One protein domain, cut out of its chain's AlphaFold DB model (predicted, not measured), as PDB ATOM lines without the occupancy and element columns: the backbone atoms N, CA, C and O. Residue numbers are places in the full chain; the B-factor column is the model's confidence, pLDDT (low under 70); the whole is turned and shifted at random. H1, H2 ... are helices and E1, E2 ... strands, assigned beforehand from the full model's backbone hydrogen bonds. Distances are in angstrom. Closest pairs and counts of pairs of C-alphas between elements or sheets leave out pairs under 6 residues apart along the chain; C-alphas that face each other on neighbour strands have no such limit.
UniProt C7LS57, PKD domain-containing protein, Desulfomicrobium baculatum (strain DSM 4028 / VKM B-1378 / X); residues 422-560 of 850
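Overview. This is residues 422 to 560 of the 850 residues of the protein "PKD domain-containing protein" of Desulfomicrobium baculatum (strain DSM 4028 / VKM B-1378 / X) (UniProt C7LS57). Two strongly twisted sheets form a sandwich, two sheets only partly face to face with their strands crossed: E5 E4 E3 E7 E8 on one side, and the long hairpin of E1 and E2 with short E6 on the other. The hairpin makes the long axis, with its turn, residues 437 to 441, toward one end and little H1 toward the other, while H2 grazes the smaller sheet. The printed part has 139 residues with two named helices and eight named strands, in the order E1 E2 H1 E3 E4 E5 E6 H2 E7 E8, mostly strand. Both sheets, E5 E4 E3 E7 E8 and E1 E2 E6, are antiparallel. The whole is only just compact, close to loose, with a radius of gyration of the C-alphas of 17.1 A, and only just elongated, spanning 60 by 30 by 25 A.

Along the chain. E1, residues 422 to 436, begins with C-alpha 422 at (10.517, 52.710, 12.526), measures 37.6 A and bends by 76 degrees at residue 432. E2, residues 442 to 456, measures 43.6 A and is followed by H1, residues 462 to 466, 6.1 A. E3, residues 475 to 483, measures 26.7 A; E4, residues 486 to 496, measures 28.4 A and bends by 69 degrees at residue 489. E5 is residues 499 to 504, 15.3 A, and E6 residues 516 to 520, 13.1 A. H2, residues 528 to 531, measures 5.1 A, and E7, residues 540 to 547, measures 22.4 A. E8, residues 550 to 553, measures 10.1 A and ends with C-alpha 553 at (16.580, 53.520, 6.763).

Arrangement. In the larger sheet E3, E4 and E5 form a meander, each strand the antiparallel neighbour of the one before; N 479 and O 491 are 2.8 A apart, N 494 and O 502 2.9 A. E7 is staggered, pairing with E3 over residues 540 to 544 (N 480 and O 542, 2.8 A) and with E8 over 544 to 547 (N 545 and O 552, 2.9 A). In the other sheet N 426 and O 451 of E1 and E2 are 2.8 A apart, and N 448 and O 517 of E2 and E6 3.0 A. The sheets' strands stand at 47 degrees; the closest C-alphas of E2 and E5 are Ala 453 and Lys 499, 4.8 A. H1 is on neither sheet; H2 only grazes the sheet E1 E2 E6 with residues 529 to 531. The O i to N i+4 pair of H1 is within hydrogen-bond range; H2 is too short for one.

Size, cuts and confidence. The C-alphas farthest apart, Gly 439 and Ala 466, are 60.4 A apart. The printed part has no cut, and the link E5 to E6, 11 residues, is long. Mean pLDDT of the printed part is 90.5; residues 435 to 442 and 522 to 524 are under 70.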
ATOM      1  N   GLU A 422       9.323  53.557  12.566       96.88
ATOM      2  CA  GLU A 422      10.517  52.710  12.526       96.88
ATOM      3  C   GLU A 422      10.453  51.747  11.339       96.88
ATOM      4  O   GLU A 422       9.452  51.052  11.151       96.88
ATOM      5  N   LEU A 423      11.535  51.701  10.560       98.12
ATOM      6  CA  LEU A 423      11.724  50.753   9.468       98.12
ATOM      7  C   LEU A 423      12.680  49.653   9.926       98.12
ATOM      8  O   LEU A 423      13.867  49.896  10.129       98.12
ATOM      9  N   VAL A 424      12.161  48.437  10.065       96.62
ATOM     10  CA  VAL A 424      12.943  47.263  10.455       96.62
ATOM     11  C   VAL A 424      13.155  46.376   9.236       96.62
ATOM     12  O   VAL A 424      12.248  46.193   8.419       96.62
ATOM     13  N   CYS A 425      14.355  45.820   9.116       96.88
ATOM     14  CA  CYS A 425      14.698  44.818   8.117       96.88
ATOM     15  C   CYS A 425      15.447  43.677   8.808       96.88
ATOM     16  O   CYS A 425      16.447  43.915   9.484       96.88
ATOM     17  N   ALA A 426      14.940  42.459   8.669       96.00
ATOM     18  CA  ALA A 426      15.540  41.241   9.182       96.00
ATOM     19  C   ALA A 426      16.026  40.383   8.013       96.00
ATOM     20  O   ALA A 426      15.333  40.240   7.006       96.00
ATOM     21  N   PHE A 427      17.214  39.810   8.170       94.50
ATOM     22  CA  PHE A 427      17.862  38.967   7.174       94.50
ATOM     23  C   PHE A 427      17.968  37.558   7.748       94.50
ATOM     24  O   PHE A 427      18.556  37.359   8.812       94.50
ATOM     25  N   ALA A 428      17.347  36.594   7.075       92.25
ATOM     26  CA  ALA A 428      17.347  35.194   7.467       92.25
ATOM     27  C   ALA A 428      18.051  34.367   6.392       92.25
ATOM     28  O   ALA A 428      17.499  34.124   5.316       92.25
ATOM     29  N   GLU A 429      19.261  33.913   6.700       85.94
ATOM     30  CA  GLU A 429      20.011  32.985   5.859       85.94
ATOM     31  C   GLU A 429      19.284  31.639   5.823       85.94
ATOM     32  O   GLU A 429      19.102  30.971   6.843       85.94
ATOM     33  N   LYS A 430      18.809  31.246   4.641       85.00
ATOM     34  CA  LYS A 430      18.163  29.945   4.424       85.00
ATOM     35  C   LYS A 430      19.161  28.857   4.027       85.00
ATOM     36  O   LYS A 430      18.738  27.725   3.805       85.00
ATOM     37  N   GLY A 431      20.446  29.197   3.946       72.31
ATOM     38  CA  GLY A 431      21.515  28.311   3.499       72.31
ATOM     39  C   GLY A 431      21.460  28.028   1.999       72.31
ATOM     40  O   GLY A 431      20.894  28.801   1.218       72.31
ATOM     41  N   VAL A 432      22.064  26.906   1.615       75.81
ATOM     42  CA  VAL A 432      22.145  26.442   0.229       75.81
ATOM     43  C   VAL A 432      20.809  25.835  -0.208       75.81
ATOM     44  O   VAL A 432      20.280  24.932   0.440       75.81
ATOM     45  N   GLN A 433      20.263  26.313  -1.326       78.56
ATOM     46  CA  GLN A 433      19.069  25.757  -1.962       78.56
ATOM     47  C   GLN A 433      19.348  25.367  -3.410       78.56
ATOM     48  O   GLN A 433      20.029  26.085  -4.146       78.56
ATOM     49  N   LYS A 434      18.745  24.253  -3.834       72.56
ATOM     50  CA  LYS A 434      18.755  23.809  -5.228       72.56
ATOM     51  C   LYS A 434      17.814  24.659  -6.082       72.56
ATOM     52  O   LYS A 434      16.757  25.093  -5.614       72.56
ATOM     53  N   GLY A 435      18.224  24.956  -7.306       69.44
ATOM     54  CA  GLY A 435      17.458  25.686  -8.311       69.44
ATOM     55  C   GLY A 435      17.473  24.939  -9.639       69.44
ATOM     56  O   GLY A 435      18.400  24.180  -9.914       69.44
ATOM     57  N   ASP A 436      16.446  25.173 -10.450       68.25
ATOM     58  CA  ASP A 436      16.322  24.593 -11.784       68.25
ATOM     59  C   ASP A 436      16.872  25.584 -12.817       68.25
ATOM     60  O   ASP A 436      16.354  26.697 -12.957       68.25
ATOM     61  N   ALA A 437      17.934  25.215 -13.537       61.75
ATOM     62  CA  ALA A 437      18.457  26.045 -14.618       61.75
ATOM     63  C   ALA A 437      17.543  25.986 -15.863       61.75
ATOM     64  O   ALA A 437      16.844  24.984 -16.074       61.75
ATOM     65  N   PRO A 438      17.581  26.999 -16.755       52.50
ATOM     66  CA  PRO A 438      16.925  26.961 -18.062       52.50
ATOM     67  C   PRO A 438      17.576  25.880 -18.946       52.50
ATOM     68  O   PRO A 438      18.498  26.141 -19.712       52.50
ATOM     69  N   GLY A 439      17.134  24.633 -18.788       58.09
ATOM     70  CA  GLY A 439      17.774  23.448 -19.374       58.09
ATOM     71  C   GLY A 439      17.598  22.163 -18.557       58.09
ATOM     72  O   GLY A 439      17.826  21.082 -19.092       58.09
ATOM     73  N   GLY A 440      17.136  22.264 -17.303       59.69
ATOM     74  CA  GLY A 440      16.870  21.112 -16.430       59.69
ATOM     75  C   GLY A 440      18.076  20.618 -15.626       59.69
ATOM     76  O   GLY A 440      17.978  19.580 -14.979       59.69
ATOM     77  N   GLU A 441      19.200  21.338 -15.658       62.00
ATOM     78  CA  GLU A 441      20.347  21.080 -14.781       62.00
ATOM     79  C   GLU A 441      20.084  21.692 -13.391       62.00
ATOM     80  O   GLU A 441      19.726  22.868 -13.283       62.00
ATOM     81  N   GLU A 442      20.225  20.891 -12.328       63.44
ATOM     82  CA  GLU A 442      20.153  21.379 -10.945       63.44
ATOM     83  C   GLU A 442      21.444  22.133 -10.599       63.44
ATOM     84  O   GLU A 442      22.538  21.584 -10.734       63.44
ATOM     85  N   TYR A 443      21.323  23.356 -10.086       70.19
ATOM     86  CA  TYR A 443      22.441  24.108  -9.505       70.19
ATOM     87  C   TYR A 443      22.107  24.546  -8.079       70.19
ATOM     88  O   TYR A 443      20.948  24.539  -7.662       70.19
ATOM     89  N   SER A 444      23.125  24.892  -7.298       73.25
ATOM     90  CA  SER A 444      22.976  25.296  -5.897       73.25
ATOM     91  C   SER A 444      23.294  26.781  -5.729       73.25
ATOM     92  O   SER A 444      24.071  27.341  -6.497       73.25
ATOM     93  N   ARG A 445      22.671  27.436  -4.745       83.12
ATOM     94  CA  ARG A 445      22.900  28.857  -4.425       83.12
ATOM     95  C   ARG A 445      22.584  29.161  -2.971       83.12
ATOM     96  O   ARG A 445      21.723  28.501  -2.385       83.12
ATOM     97  N   HIS A 446      23.216  30.183  -2.407       84.69
ATOM     98  CA  HIS A 446      22.832  30.699  -1.095       84.69
ATOM     99  C   HIS A 446      21.627  31.627  -1.228       84.69
ATOM    100  O   HIS A 446      21.609  32.520  -2.076       84.69
ATOM    101  N   VAL A 447      20.619  31.416  -0.379       90.62
ATOM    102  CA  VAL A 447      19.388  32.216  -0.365       90.62
ATOM    103  C   VAL A 447      19.257  32.945   0.965       90.62
ATOM    104  O   VAL A 447      19.240  32.325   2.031       90.62
ATOM    105  N   ILE A 448      19.087  34.262   0.901       94.25
ATOM    106  CA  ILE A 448      18.835  35.111   2.066       94.25
ATOM    107  C   ILE A 448      17.434  35.690   1.940       94.25
ATOM    108  O   ILE A 448      17.149  36.452   1.017       94.25
ATOM    109  N   GLN A 449      16.546  35.325   2.862       95.75
ATOM    110  CA  GLN A 449      15.212  35.912   2.940       95.75
ATOM    111  C   GLN A 449      15.284  37.255   3.667       95.75
ATOM    112  O   GLN A 449      15.910  37.358   4.723       95.75
ATOM    113  N   VAL A 450      14.615  38.264   3.113       96.88
ATOM    114  CA  VAL A 450      14.578  39.618   3.666       96.88
ATOM    115  C   VAL A 450      13.151  39.957   4.083       96.88
ATOM    116  O   VAL A 450      12.271  40.140   3.243       96.88
ATOM    117  N   ASP A 451      12.931  40.082   5.390       96.19
ATOM    118  CA  ASP A 451      11.644  40.469   5.961       96.19
ATOM    119  C   ASP A 451      11.716  41.920   6.441       96.19
ATOM    120  O   ASP A 451      12.521  42.266   7.305       96.19
ATOM    121  N   THR A 452      10.865  42.794   5.903       97.00
ATOM    122  CA  THR A 452      10.884  44.224   6.240       97.00
ATOM    123  C   THR A 452       9.500  44.770   6.583       97.00
ATOM    124  O   THR A 452       8.484  44.374   5.999       97.00
ATOM    125  N   ALA A 453       9.456  45.675   7.565       97.38
ATOM    126  CA  ALA A 453       8.233  46.301   8.047       97.38
ATOM    127  C   ALA A 453       8.455  47.760   8.472       97.38
ATOM    128  O   ALA A 453       9.459  48.093   9.099       97.38
ATOM    129  N   MET A 454       7.472  48.612   8.182       97.75
ATOM    130  CA  MET A 454       7.382  50.000   8.633       97.75
ATOM    131  C   MET A 454       6.292  50.112   9.705       97.75
ATOM    132  O   MET A 454       5.112  49.890   9.421       97.75
ATOM    133  N   THR A 455       6.675  50.481  10.926       97.31
ATOM    134  CA  THR A 455       5.784  50.499  12.095       97.31
ATOM    135  C   THR A 455       5.619  51.906  12.655       97.31
ATOM    136  O   THR A 455       6.598  52.615  12.855       97.31
ATOM    137  N   HIS A 456       4.375  52.292  12.950       97.81
ATOM    138  CA  HIS A 456       4.051  53.494  13.718       97.81
ATOM    139  C   HIS A 456       3.949  53.173  15.213       97.81
ATOM    140  O   HIS A 456       3.066  52.412  15.627       97.81
ATOM    141  N   HIS A 457       4.805  53.786  16.029       97.44
ATOM    142  CA  HIS A 457       4.826  53.659  17.487       97.44
ATOM    143  C   HIS A 457       3.854  54.637  18.158       97.44
ATOM    144  O   HIS A 457       4.252  55.418  19.015       97.44
ATOM    145  N   GLN A 458       2.570  54.563  17.797       96.88
ATOM    146  CA  GLN A 458       1.523  55.512  18.217       96.88
ATOM    147  C   GLN A 458       1.489  55.786  19.734       96.88
ATOM    148  O   GLN A 458       1.209  56.902  20.151       96.88
ATOM    149  N   GLU A 459       1.790  54.790  20.572       95.75
ATOM    150  CA  GLU A 459       1.809  54.951  22.035       95.75
ATOM    151  C   GLU A 459       2.876  55.937  22.542       95.75
ATOM    152  O   GLU A 459       2.771  56.420  23.667       95.75
ATOM    153  N   GLN A 460       3.892  56.236  21.728       95.56
ATOM    154  CA  GLN A 460       4.941  57.220  22.019       95.56
ATOM    155  C   GLN A 460       4.562  58.635  21.544       95.56
ATOM    156  O   GLN A 460       5.245  59.596  21.893       95.56
ATOM    157  N   ASP A 461       3.474  58.776  20.781       97.38
ATOM    158  CA  ASP A 461       3.080  60.014  20.115       97.38
ATOM    159  C   ASP A 461       1.768  60.561  20.696       97.38
ATOM    160  O   ASP A 461       0.668  60.178  20.296       97.38
ATOM    161  N   VAL A 462       1.886  61.503  21.636       96.75
ATOM    162  CA  VAL A 462       0.762  62.028  22.438       96.75
ATOM    163  C   VAL A 462      -0.435  62.503  21.600       96.75
ATOM    164  O   VAL A 462      -1.567  62.131  21.896       96.75
ATOM    165  N   ALA A 463      -0.214  63.250  20.514       97.94
ATOM    166  CA  ALA A 463      -1.299  63.730  19.656       97.94
ATOM    167  C   ALA A 463      -1.928  62.621  18.803       97.94
ATOM    168  O   ALA A 463      -3.150  62.527  18.692       97.94
ATOM    169  N   TRP A 464      -1.105  61.753  18.215       98.38
ATOM    170  CA  TRP A 464      -1.576  60.638  17.391       98.38
ATOM    171  C   TRP A 464      -2.399  59.641  18.211       98.38
ATOM    172  O   TRP A 464      -3.396  59.097  17.726       98.38
ATOM    173  N   LYS A 465      -2.018  59.436  19.472       97.81
ATOM    174  CA  LYS A 465      -2.800  58.687  20.452       97.81
ATOM    175  C   LYS A 465      -4.104  59.402  20.806       97.81
ATOM    176  O   LYS A 465      -5.157  58.776  20.703       97.81
ATOM    177  N   ALA A 466      -4.052  60.690  21.156       96.75
ATOM    178  CA  ALA A 466      -5.228  61.472  21.551       96.75
ATOM    179  C   ALA A 466      -6.332  61.474  20.477       96.75
ATOM    180  O   ALA A 466      -7.505  61.307  20.796       96.75
ATOM    181  N   TYR A 467      -5.962  61.567  19.195       97.25
ATOM    182  CA  TYR A 467      -6.918  61.536  18.080       97.25
ATOM    183  C   TYR A 467      -7.195  60.140  17.510       97.25
ATOM    184  O   TYR A 467      -7.876  60.026  16.488       97.25
ATOM    185  N   ALA A 468      -6.670  59.079  18.132       97.25
ATOM    186  CA  ALA A 468      -6.792  57.696  17.666       97.25
ATOM    187  C   ALA A 468      -6.362  57.495  16.193       97.25
ATOM    188  O   ALA A 468      -6.949  56.704  15.451       97.25
ATOM    189  N   LEU A 469      -5.312  58.201  15.763       97.50
ATOM    190  CA  LEU A 469      -4.747  58.111  14.417       97.50
ATOM    191  C   LEU A 469      -3.515  57.202  14.404       97.50
ATOM    192  O   LEU A 469      -2.535  57.439  15.107       97.50
ATOM    193  N   LYS A 470      -3.526  56.186  13.538       97.69
ATOM    194  CA  LYS A 470      -2.394  55.275  13.333       97.69
ATOM    195  C   LYS A 470      -2.002  55.224  11.866       97.69
ATOM    196  O   LYS A 470      -2.879  55.021  11.033       97.69
ATOM    197  N   ILE A 471      -0.713  55.353  11.559       97.75
ATOM    198  CA  ILE A 471      -0.194  55.199  10.199       97.75
ATOM    199  C   ILE A 471       0.077  53.716   9.896       97.75
ATOM    200  O   ILE A 471       0.796  53.035  10.626       97.75
ATOM    201  N   GLU A 472      -0.488  53.232   8.798       96.94
ATOM    202  CA  GLU A 472      -0.286  51.930   8.168       96.94
ATOM    203  C   GLU A 472       0.366  52.144   6.792       96.94
ATOM    204  O   GLU A 472      -0.294  52.060   5.753       96.94
ATOM    205  N   TYR A 473       1.669  52.444   6.790       97.50
ATOM    206  CA  TYR A 473       2.394  52.918   5.605       97.50
ATOM    207  C   TYR A 473       2.086  52.112   4.332       97.50
ATOM    208  O   TYR A 473       2.194  50.884   4.315       97.50
ATOM    209  N   THR A 474       1.696  52.804   3.266       97.12
ATOM    210  CA  THR A 474       1.425  52.210   1.953       97.12
ATOM    211  C   THR A 474       2.050  53.102   0.891       97.12
ATOM    212  O   THR A 474       1.680  54.271   0.766       97.12
ATOM    213  N   GLY A 475       3.025  52.571   0.159       95.62
ATOM    214  CA  GLY A 475       3.809  53.353  -0.788       95.62
ATOM    215  C   GLY A 475       5.154  52.725  -1.162       95.62
ATOM    216  O   GLY A 475       5.445  51.590  -0.769       95.62
ATOM    217  N   PRO A 476       5.959  53.458  -1.948       95.81
ATOM    218  CA  PRO A 476       7.212  52.965  -2.498       95.81
ATOM    219  C   PRO A 476       8.334  52.929  -1.457       95.81
ATOM    220  O   PRO A 476       8.459  53.794  -0.595       95.81
ATOM    221  N   ALA A 477       9.208  51.948  -1.598       97.12
ATOM    222  CA  ALA A 477      10.437  51.791  -0.841       97.12
ATOM    223  C   ALA A 477      11.569  51.401  -1.797       97.12
ATOM    224  O   ALA A 477      11.346  51.113  -2.975       97.12
ATOM    225  N   THR A 478      12.805  51.400  -1.317       97.62
ATOM    226  CA  THR A 478      13.965  51.032  -2.128       97.62
ATOM    227  C   THR A 478      14.882  50.105  -1.349       97.62
ATOM    228  O   THR A 478      15.323  50.439  -0.254       97.62
ATOM    229  N   LEU A 479      15.196  48.949  -1.924       98.06
ATOM    230  CA  LEU A 479      16.325  48.134  -1.493       98.06
ATOM    231  C   LEU A 479      17.608  48.760  -2.035       98.06
ATOM    232  O   LEU A 479      17.690  49.050  -3.229       98.06
ATOM    233  N   VAL A 480      18.614  48.927  -1.187       97.81
ATOM    234  CA  VAL A 480      19.914  49.477  -1.569       97.81
ATOM    235  C   VAL A 480      21.004  48.473  -1.215       97.81
ATOM    236  O   VAL A 480      21.214  48.169  -0.043       97.81
ATOM    237  N   ILE A 481      21.728  48.008  -2.234       96.50
ATOM    238  CA  ILE A 481      22.923  47.167  -2.097       96.50
ATOM    239  C   ILE A 481      24.140  48.050  -2.368       96.50
ATOM    240  O   ILE A 481      24.198  48.766  -3.373       96.50
ATOM    241  N   SER A 482      25.094  48.049  -1.445       95.25
ATOM    242  CA  SER A 482      26.259  48.935  -1.461       95.25
ATOM    243  C   SER A 482      27.557  48.168  -1.241       95.25
ATOM    244  O   SER A 482      27.577  47.170  -0.530       95.25
ATOM    245  N   ARG A 483      28.655  48.683  -1.793       92.75
ATOM    246  CA  ARG A 483      30.031  48.262  -1.496       92.75
ATOM    247  C   ARG A 483      30.804  49.489  -1.037       92.75
ATOM    248  O   ARG A 483      30.672  50.549  -1.645       92.75
ATOM    249  N   ASP A 484      31.547  49.371   0.060       86.62
ATOM    250  CA  ASP A 484      32.294  50.488   0.660       86.62
ATOM    251  C   ASP A 484      31.426  51.748   0.860       86.62
ATOM    252  O   ASP A 484      31.818  52.867   0.520       86.62
ATOM    253  N   ALA A 485      30.195  51.548   1.349       80.88
ATOM    254  CA  ALA A 485      29.162  52.575   1.539       80.88
ATOM    255  C   ALA A 485      28.689  53.313   0.266       80.88
ATOM    256  O   ALA A 485      27.924  54.277   0.358       80.88
ATOM    257  N   LYS A 486      29.087  52.868  -0.931       86.69
ATOM    258  CA  LYS A 486      28.592  53.401  -2.205       86.69
ATOM    259  C   LYS A 486      27.493  52.499  -2.763       86.69
ATOM    260  O   LYS A 486      27.727  51.296  -2.884       86.69
ATOM    261  N   PRO A 487      26.321  53.048  -3.133       87.06
ATOM    262  CA  PRO A 487      25.247  52.253  -3.710       87.06
ATOM    263  C   PRO A 487      25.695  51.688  -5.059       87.06
ATOM    264  O   PRO A 487      26.007  52.439  -5.981       87.06
ATOM    265  N   VAL A 488      25.721  50.361  -5.152       89.56
ATOM    266  CA  VAL A 488      25.997  49.609  -6.383       89.56
ATOM    267  C   VAL A 488      24.690  49.353  -7.116       89.56
ATOM    268  O   VAL A 488      24.619  49.421  -8.339       89.56
ATOM    269  N   THR A 489      23.628  49.060  -6.368       93.00
ATOM    270  CA  THR A 489      22.353  48.628  -6.932       93.00
ATOM    271  C   THR A 489      21.189  49.140  -6.094       93.00
ATOM    272  O   THR A 489      21.266  49.205  -4.865       93.00
ATOM    273  N   LYS A 490      20.104  49.525  -6.773       96.69
ATOM    274  CA  LYS A 490      18.835  49.926  -6.163       96.69
ATOM    275  C   LYS A 490      17.695  49.129  -6.784       96.69
ATOM    276  O   LYS A 490      17.709  48.921  -7.999       96.69
ATOM    277  N   ARG A 491      16.737  48.695  -5.962       97.00
ATOM    278  CA  ARG A 491      15.523  47.995  -6.408       97.00
ATOM    279  C   ARG A 491      14.286  48.623  -5.807       97.00
ATOM    280  O   ARG A 491      14.263  48.890  -4.605       97.00
ATOM    281  N   ALA A 492      13.271  48.851  -6.625       96.81
ATOM    282  CA  ALA A 492      11.987  49.331  -6.157       96.81
ATOM    283  C   ALA A 492      11.271  48.234  -5.359       96.81
ATOM    284  O   ALA A 492      11.233  47.057  -5.717       96.81
ATOM    285  N   LEU A 493      10.693  48.647  -4.244       97.25
ATOM    286  CA  LEU A 493       9.864  47.836  -3.371       97.25
ATOM    287  C   LEU A 493       8.543  48.578  -3.173       97.25
ATOM    288  O   LEU A 493       8.494  49.806  -3.254       97.25
ATOM    289  N   HIS A 494       7.473  47.859  -2.860       96.31
ATOM    290  CA  HIS A 494       6.194  48.474  -2.525       96.31
ATOM    291  C   HIS A 494       5.628  47.881  -1.241       96.31
ATOM    292  O   HIS A 494       5.499  46.663  -1.089       96.31
ATOM    293  N   PHE A 495       5.267  48.767  -0.318       97.06
ATOM    294  CA  PHE A 495       4.682  48.431   0.968       97.06
ATOM    295  C   PHE A 495       3.172  48.618   0.939       97.06
ATOM    296  O   PHE A 495       2.649  49.557   0.340       97.06
ATOM    297  N   ARG A 496       2.471  47.771   1.687       96.31
ATOM    298  CA  ARG A 496       1.055  47.926   1.989       96.31
ATOM    299  C   ARG A 496       0.802  47.629   3.450       96.31
ATOM    300  O   ARG A 496       1.151  46.563   3.955       96.31
ATOM    301  N   LYS A 497       0.158  48.578   4.125       96.25
ATOM    302  CA  LYS A 497      -0.150  48.508   5.557       96.25
ATOM    303  C   LYS A 497       1.065  48.165   6.428       96.25
ATOM    304  O   LYS A 497       0.998  47.316   7.314       96.25
ATOM    305  N   GLY A 498       2.193  48.805   6.140       96.56
ATOM    306  CA  GLY A 498       3.446  48.658   6.874       96.56
ATOM    307  C   GLY A 498       4.230  47.381   6.574       96.56
ATOM    308  O   GLY A 498       5.261  47.170   7.198       96.56
ATOM    309  N   LYS A 499       3.796  46.536   5.633       97.06
ATOM    310  CA  LYS A 499       4.510  45.312   5.236       97.06
ATOM    311  C   LYS A 499       4.908  45.365   3.772       97.06
ATOM    312  O   LYS A 499       4.189  45.963   2.973       97.06
ATOM    313  N   LEU A 500       6.004  44.704   3.415       97.00
ATOM    314  CA  LEU A 500       6.361  44.493   2.017       97.00
ATOM    315  C   LEU A 500       5.252  43.704   1.296       97.00
ATOM    316  O   LEU A 500       4.827  42.653   1.775       97.00
ATOM    317  N   GLU A 501       4.765  44.221   0.168       96.12
ATOM    318  CA  GLU A 501       3.746  43.564  -0.666       96.12
ATOM    319  C   GLU A 501       4.305  43.117  -2.017       96.12
ATOM    320  O   GLU A 501       3.894  42.069  -2.518       96.12
ATOM    321  N   ALA A 502       5.191  43.914  -2.621       96.00
ATOM    322  CA  ALA A 502       5.722  43.639  -3.948       96.00
ATOM    323  C   ALA A 502       7.168  44.115  -4.125       96.00
ATOM    324  O   ALA A 502       7.610  45.056  -3.457       96.00
ATOM    325  N   ILE A 503       7.873  43.465  -5.049       97.06
ATOM    326  CA  ILE A 503       9.275  43.711  -5.403       97.06
ATOM    327  C   ILE A 503       9.406  43.934  -6.914       97.06
ATOM    328  O   ILE A 503       8.573  43.460  -7.688       97.06
ATOM    329  N   GLU A 504      10.431  44.668  -7.334       96.81
ATOM    330  CA  GLU A 504      10.727  44.950  -8.741       96.81
ATOM    331  C   GLU A 504      11.247  43.715  -9.492       96.81
ATOM    332  O   GLU A 504      12.015  42.919  -8.949       96.81
ATOM    333  N   LYS A 505      10.851  43.579 -10.757       94.56
ATOM    334  CA  LYS A 505      11.397  42.620 -11.723       94.56
ATOM    335  C   LYS A 505      12.448  43.266 -12.623       94.56
ATOM    336  O   LYS A 505      12.510  44.485 -12.746       94.56
ATOM    337  N   ALA A 506      13.172  42.439 -13.375       90.81
ATOM    338  CA  ALA A 506      14.119  42.889 -14.398       90.81
ATOM    339  C   ALA A 506      13.502  43.813 -15.475       90.81
ATOM    340  O   ALA A 506      14.201  44.664 -16.019       90.81
ATOM    341  N   ASP A 507      12.196  43.701 -15.755       91.12
ATOM    342  CA  ASP A 507      11.475  44.570 -16.701       91.12
ATOM    343  C   ASP A 507      10.995  45.910 -16.095       91.12
ATOM    344  O   ASP A 507      10.383  46.721 -16.791       91.12
ATOM    345  N   GLY A 508      11.266  46.146 -14.804       90.06
ATOM    346  CA  GLY A 508      10.858  47.336 -14.051       90.06
ATOM    347  C   GLY A 508       9.429  47.293 -13.495       90.06
ATOM    348  O   GLY A 508       8.991  48.250 -12.853       90.06
ATOM    349  N   THR A 509       8.669  46.215 -13.719       93.00
ATOM    350  CA  THR A 509       7.334  46.040 -13.124       93.00
ATOM    351  C   THR A 509       7.417  45.460 -11.711       93.00
ATOM    352  O   THR A 509       8.410  44.846 -11.331       93.00
ATOM    353  N   LEU A 510       6.370  45.653 -10.904       93.56
ATOM    354  CA  LEU A 510       6.289  45.107  -9.544       93.56
ATOM    355  C   LEU A 510       5.508  43.785  -9.521       93.56
ATOM    356  O   LEU A 510       4.410  43.697 -10.076       93.56
ATOM    357  N   GLU A 511       6.014  42.782  -8.800       94.88
ATOM    358  CA  GLU A 511       5.302  41.533  -8.501       94.88
ATOM    359  C   GLU A 511       5.177  41.232  -7.018       94.88
ATOM    360  O   GLU A 511       6.035  41.564  -6.206       94.88
ATOM    361  N   LYS A 512       4.105  40.515  -6.673       95.38
ATOM    362  CA  LYS A 512       3.888  39.987  -5.328       95.38
ATOM    363  C   LYS A 512       4.732  38.736  -5.115       95.38
ATOM    364  O   LYS A 512       4.286  37.631  -5.417       95.38
ATOM    365  N   LYS A 513       5.937  38.928  -4.594       93.44
ATOM    366  CA  LYS A 513       6.892  37.865  -4.274       93.44
ATOM    367  C   LYS A 513       7.641  38.227  -2.995       93.44
ATOM    368  O   LYS A 513       7.744  39.400  -2.638       93.44
ATOM    369  N   GLU A 514       8.121  37.212  -2.288       94.38
ATOM    370  CA  GLU A 514       9.009  37.415  -1.143       94.38
ATOM    371  C   GLU A 514      10.340  37.999  -1.614       94.38
ATOM    372  O   GLU A 514      10.887  37.563  -2.630       94.38
ATOM    373  N   LEU A 515      10.881  38.953  -0.857       96.94
ATOM    374  CA  LEU A 515      12.195  39.505  -1.148       96.94
ATOM    375  C   LEU A 515      13.280  38.517  -0.726       96.94
ATOM    376  O   LEU A 515      13.367  38.114   0.438       96.94
ATOM    377  N   ARG A 516      14.113  38.137  -1.690       96.25
ATOM    378  CA  ARG A 516      15.240  37.230  -1.495       96.25
ATOM    379  C   ARG A 516      16.464  37.778  -2.206       96.25
ATOM    380  O   ARG A 516      16.333  38.341  -3.289       96.25
ATOM    381  N   LEU A 517      17.620  37.598  -1.584       95.88
ATOM    382  CA  LEU A 517      18.928  37.863  -2.175       95.88
ATOM    383  C   LEU A 517      19.615  36.535  -2.464       95.88
ATOM    384  O   LEU A 517      19.398  35.557  -1.737       95.88
ATOM    385  N   TYR A 518      20.442  36.528  -3.501       93.56
ATOM    386  CA  TYR A 518      21.088  35.320  -3.998       93.56
ATOM    387  C   TYR A 518      22.587  35.529  -4.102       93.56
ATOM    388  O   TYR A 518      23.029  36.533  -4.652       93.56
ATOM    389  N   ALA A 519      23.361  34.570  -3.611       89.38
ATOM    390  CA  ALA A 519      24.786  34.486  -3.899       89.38
ATOM    391  C   ALA A 519      25.060  33.167  -4.637       89.38
ATOM    392  O   ALA A 519      24.564  32.117  -4.200       89.38
ATOM    393  N   PRO A 520      25.791  33.204  -5.766       82.44
ATOM    394  CA  PRO A 520      26.098  32.007  -6.532       82.44
ATOM    395  C   PRO A 520      26.959  31.045  -5.708       82.44
ATOM    396  O   PRO A 520      27.775  31.460  -4.887       82.44
ATOM    397  N   LEU A 521      26.766  29.750  -5.947       71.81
ATOM    398  CA  LEU A 521      27.607  28.684  -5.414       71.81
ATOM    399  C   LEU A 521      28.319  28.012  -6.606       71.81
ATOM    400  O   LEU A 521      27.672  27.655  -7.593       71.81
ATOM    401  N   GLY A 522      29.645  27.881  -6.544       64.44
ATOM    402  CA  GLY A 522      30.453  27.354  -7.648       64.44
ATOM    403  C   GLY A 522      30.541  28.271  -8.883       64.44
ATOM    404  O   GLY A 522      30.565  29.495  -8.773       64.44
ATOM    405  N   GLU A 523      30.652  27.667 -10.073       62.72
ATOM    406  CA  GLU A 523      30.845  28.367 -11.362       62.72
ATOM    407  C   GLU A 523      29.542  28.554 -12.168       62.72
ATOM    408  O   GLU A 523      29.566  29.083 -13.281       62.72
ATOM    409  N   HIS A 524      28.393  28.127 -11.631       67.25
ATOM    410  CA  HIS A 524      27.107  28.270 -12.313       67.25
ATOM    411  C   HIS A 524      26.554  29.695 -12.186       67.25
ATOM    412  O   HIS A 524      26.493  30.263 -11.097       67.25
ATOM    413  N   ALA A 525      26.110  30.255 -13.313       72.25
ATOM    414  CA  ALA A 525      25.471  31.566 -13.351       72.25
ATOM    415  C   ALA A 525      24.047  31.507 -12.775       72.25
ATOM    416  O   ALA A 525      23.296  30.570 -13.059       72.25
ATOM    417  N   LEU A 526      23.672  32.535 -12.008       84.12
ATOM    418  CA  LEU A 526      22.295  32.736 -11.562       84.12
ATOM    419  C   LEU A 526      21.373  32.967 -12.771       84.12
ATOM    420  O   LEU A 526      21.785  33.505 -13.803       84.12
ATOM    421  N   ILE A 527      20.103  32.578 -12.646       86.62
ATOM    422  CA  ILE A 527      19.087  32.948 -13.644       86.62
ATOM    423  C   ILE A 527      18.803  34.452 -13.591       86.62
ATOM    424  O   ILE A 527      19.021  35.084 -12.564       86.62
ATOM    425  N   GLU A 528      18.250  35.021 -14.665       87.50
ATOM    426  CA  GLU A 528      17.996  36.468 -14.789       87.50
ATOM    427  C   GLU A 528      17.274  37.076 -13.570       87.50
ATOM    428  O   GLU A 528      17.682  38.123 -13.071       87.50
ATOM    429  N   GLU A 529      16.243  36.405 -13.042       87.06
ATOM    430  CA  GLU A 529      15.507  36.871 -11.854       87.06
ATOM    431  C   GLU A 529      16.360  36.902 -10.577       87.06
ATOM    432  O   GLU A 529      16.158  37.754  -9.712       87.06
ATOM    433  N   GLU A 530      17.281  35.953 -10.435       91.12
ATOM    434  CA  GLU A 530      18.130  35.806  -9.254       91.12
ATOM    435  C   GLU A 530      19.355  36.707  -9.345       91.12
ATOM    436  O   GLU A 530      19.691  37.375  -8.370       91.12
ATOM    437  N   GLU A 531      19.942  36.815 -10.538       91.38
ATOM    438  CA  GLU A 531      21.000  37.774 -10.855       91.38
ATOM    439  C   GLU A 531      20.527  39.212 -10.590       91.38
ATOM    440  O   GLU A 531      21.272  40.055 -10.093       91.38
ATOM    441  N   PHE A 532      19.241  39.498 -10.828       93.75
ATOM    442  CA  PHE A 532      18.662  40.806 -10.526       93.75
ATOM    443  C   PHE A 532      18.734  41.176  -9.030       93.75
ATOM    444  O   PHE A 532      18.820  42.367  -8.710       93.75
ATOM    445  N   TYR A 533      18.754  40.187  -8.130       95.19
ATOM    446  CA  TYR A 533      18.920  40.332  -6.677       95.19
ATOM    447  C   TYR A 533      20.225  39.692  -6.162       95.19
ATOM    448  O   TYR A 533      20.300  39.257  -5.006       95.19
ATOM    449  N   HIS A 534      21.251  39.638  -7.012       94.56
ATOM    450  CA  HIS A 534      22.562  39.110  -6.662       94.56
ATOM    451  C   HIS A 534      23.234  39.943  -5.558       94.56
ATOM    452  O   HIS A 534      23.159  41.178  -5.547       94.56
ATOM    453  N   ILE A 535      23.891  39.250  -4.628       94.38
ATOM    454  CA  ILE A 535      24.731  39.827  -3.586       94.38
ATOM    455  C   ILE A 535      26.107  39.158  -3.533       94.38
ATOM    456  O   ILE A 535      26.227  37.936  -3.551       94.38
ATOM    457  N   GLU A 536      27.143  39.986  -3.412       92.44
ATOM    458  CA  GLU A 536      28.540  39.558  -3.320       92.44
ATOM    459  C   GLU A 536      29.096  39.711  -1.901       92.44
ATOM    460  O   GLU A 536      28.630  40.549  -1.120       92.44
ATOM    461  N   ASP A 537      30.156  38.961  -1.596       90.44
ATOM    462  CA  ASP A 537      30.888  39.088  -0.335       90.44
ATOM    463  C   ASP A 537      31.299  40.546  -0.044       90.44
ATOM    464  O   ASP A 537      31.691  41.327  -0.931       90.44
ATOM    465  N   GLY A 538      31.135  40.935   1.220       90.69
ATOM    466  CA  GLY A 538      31.414  42.276   1.726       90.69
ATOM    467  C   GLY A 538      30.411  43.359   1.312       90.69
ATOM    468  O   GLY A 538      30.584  44.516   1.704       90.69
ATOM    469  N   GLN A 539      29.366  43.043   0.536       95.25
ATOM    470  CA  GLN A 539      28.310  44.010   0.231       95.25
ATOM    471  C   GLN A 539      27.368  44.211   1.422       95.25
ATOM    472  O   GLN A 539      27.052  43.293   2.177       95.25
ATOM    473  N   THR A 540      26.883  45.441   1.573       96.50
ATOM    474  CA  THR A 540      25.921  45.836   2.604       96.50
ATOM    475  C   THR A 540      24.552  46.108   1.998       96.50
ATOM    476  O   THR A 540      24.465  46.788   0.974       96.50
ATOM    477  N   VAL A 541      23.490  45.679   2.669       96.81
ATOM    478  CA  VAL A 541      22.102  45.814   2.223       96.81
ATOM    479  C   VAL A 541      21.281  46.547   3.265       96.81
ATOM    480  O   VAL A 541      21.364  46.246   4.452       96.81
ATOM    481  N   HIS A 542      20.447  47.481   2.825       97.00
ATOM    482  CA  HIS A 542      19.407  48.078   3.659       97.00
ATOM    483  C   HIS A 542      18.179  48.437   2.826       97.00
ATOM    484  O   HIS A 542      18.247  48.533   1.598       97.00
ATOM    485  N   VAL A 543      17.057  48.661   3.505       97.88
ATOM    486  CA  VAL A 543      15.849  49.232   2.909       97.88
ATOM    487  C   VAL A 543      15.750  50.701   3.300       97.88
ATOM    488  O   VAL A 543      16.002  51.074   4.447       97.88
ATOM    489  N   GLU A 544      15.373  51.536   2.342       97.25
ATOM    490  CA  GLU A 544      15.149  52.966   2.504       97.25
ATOM    491  C   GLU A 544      13.727  53.339   2.074       97.25
ATOM    492  O   GLU A 544      13.205  52.838   1.077       97.25
ATOM    493  N   ILE A 545      13.090  54.227   2.837       96.94
ATOM    494  CA  ILE A 545      11.779  54.798   2.531       96.94
ATOM    495  C   ILE A 545      11.873  56.317   2.640       96.94
ATOM    496  O   ILE A 545      12.124  56.856   3.717       96.94
ATOM    497  N   GLU A 546      11.606  57.011   1.538       94.19
ATOM    498  CA  GLU A 546      11.337  58.447   1.548       94.19
ATOM    499  C   GLU A 546       9.826  58.653   1.652       94.19
ATOM    500  O   GLU A 546       9.066  58.380   0.722       94.19
ATOM    501  N   ALA A 547       9.374  59.091   2.824       87.88
ATOM    502  CA  ALA A 547       7.960  59.253   3.114       87.88
ATOM    503  C   ALA A 547       7.724  60.579   3.837       87.88
ATOM    504  O   ALA A 547       8.080  60.764   5.002       87.88
ATOM    505  N   GLY A 548       7.115  61.520   3.119       79.12
ATOM    506  CA  GLY A 548       6.947  62.878   3.614       79.12
ATOM    507  C   GLY A 548       8.195  63.733   3.402       79.12
ATOM    508  O   GLY A 548       8.892  63.616   2.401       79.12
ATOM    509  N   THR A 549       8.488  64.578   4.385       87.88
ATOM    510  CA  THR A 549       9.768  65.303   4.516       87.88
ATOM    511  C   THR A 549      10.838  64.467   5.226       87.88
ATOM    512  O   THR A 549      11.802  65.013   5.763       87.88
ATOM    513  N   ARG A 550      10.649  63.142   5.295       94.50
ATOM    514  CA  ARG A 550      11.445  62.238   6.126       94.50
ATOM    515  C   ARG A 550      11.986  61.064   5.336       94.50
ATOM    516  O   ARG A 550      11.346  60.567   4.411       94.50
ATOM    517  N   ARG A 551      13.158  60.609   5.765       95.94
ATOM    518  CA  ARG A 551      13.861  59.461   5.202       95.94
ATOM    519  C   ARG A 551      14.082  58.432   6.298       95.94
ATOM    520  O   ARG A 551      14.681  58.753   7.316       95.94
ATOM    521  N   PHE A 552      13.607  57.218   6.083       97.44
ATOM    522  CA  PHE A 552      13.748  56.088   6.993       97.44
ATOM    523  C   PHE A 552      14.713  55.086   6.379       97.44
ATOM    524  O   PHE A 552      14.622  54.807   5.186       97.44
ATOM    525  N   LYS A 553      15.621  54.543   7.185       96.12
ATOM    526  CA  LYS A 553      16.580  53.520   6.763       96.12
ATOM    527  C   LYS A 553      16.580  52.399   7.783       96.12
ATOM    528  O   LYS A 553      16.584  52.678   8.979       96.12
ATOM    529  N   SER A 554      16.564  51.159   7.313       96.81
ATOM    530  CA  SER A 554      16.854  50.024   8.182       96.81
ATOM    531  C   SER A 554      18.344  49.984   8.519       96.81
ATOM    532  O   SER A 554      19.168  50.511   7.768       96.81
ATOM    533  N   GLU A 555      18.695  49.286   9.595       94.62
ATOM    534  CA  GLU A 555      20.091  48.941   9.867       94.62
ATOM    535  C   GLU A 555      20.701  48.180   8.673       94.62
ATOM    536  O   GLU A 555      20.037  47.298   8.108       94.62
ATOM    537  N   PRO A 556      21.929  48.529   8.247       94.75
ATOM    538  CA  PRO A 556      22.602  47.843   7.162       94.75
ATOM    539  C   PRO A 556      23.082  46.464   7.613       94.75
ATOM    540  O   PRO A 556      23.735  46.315   8.644       94.75
ATOM    541  N   TRP A 557      22.808  45.452   6.801       96.25
ATOM    542  CA  TRP A 557      23.307  44.096   6.992       96.25
ATOM    543  C   TRP A 557      24.422  43.808   5.990       96.25
ATOM    544  O   TRP A 557      24.285  44.129   4.814       96.25
ATOM    545  N   THR A 558      25.539  43.245   6.449       95.25
ATOM    546  CA  THR A 558      26.684  42.911   5.587       95.25
ATOM    547  C   THR A 558      26.651  41.429   5.270       95.25
ATOM    548  O   THR A 558      26.683  40.621   6.198       95.25
ATOM    549  N   TYR A 559      26.631  41.085   3.987       93.31
ATOM    550  CA  TYR A 559      26.784  39.702   3.567       93.31
ATOM    551  C   TYR A 559      28.245  39.277   3.687       93.31
ATOM    552  O   TYR A 559      29.154  40.007   3.278       93.31
ATOM    553  N   LYS A 560      28.450  38.101   4.275       88.88
ATOM    554  CA  LYS A 560      29.740  37.426   4.342       88.88
ATOM    555  C   LYS A 560      29.569  36.034   3.766       88.88
ATOM    556  O   LYS A 560      28.726  35.286   4.257       88.88
TER     557      LYS A 560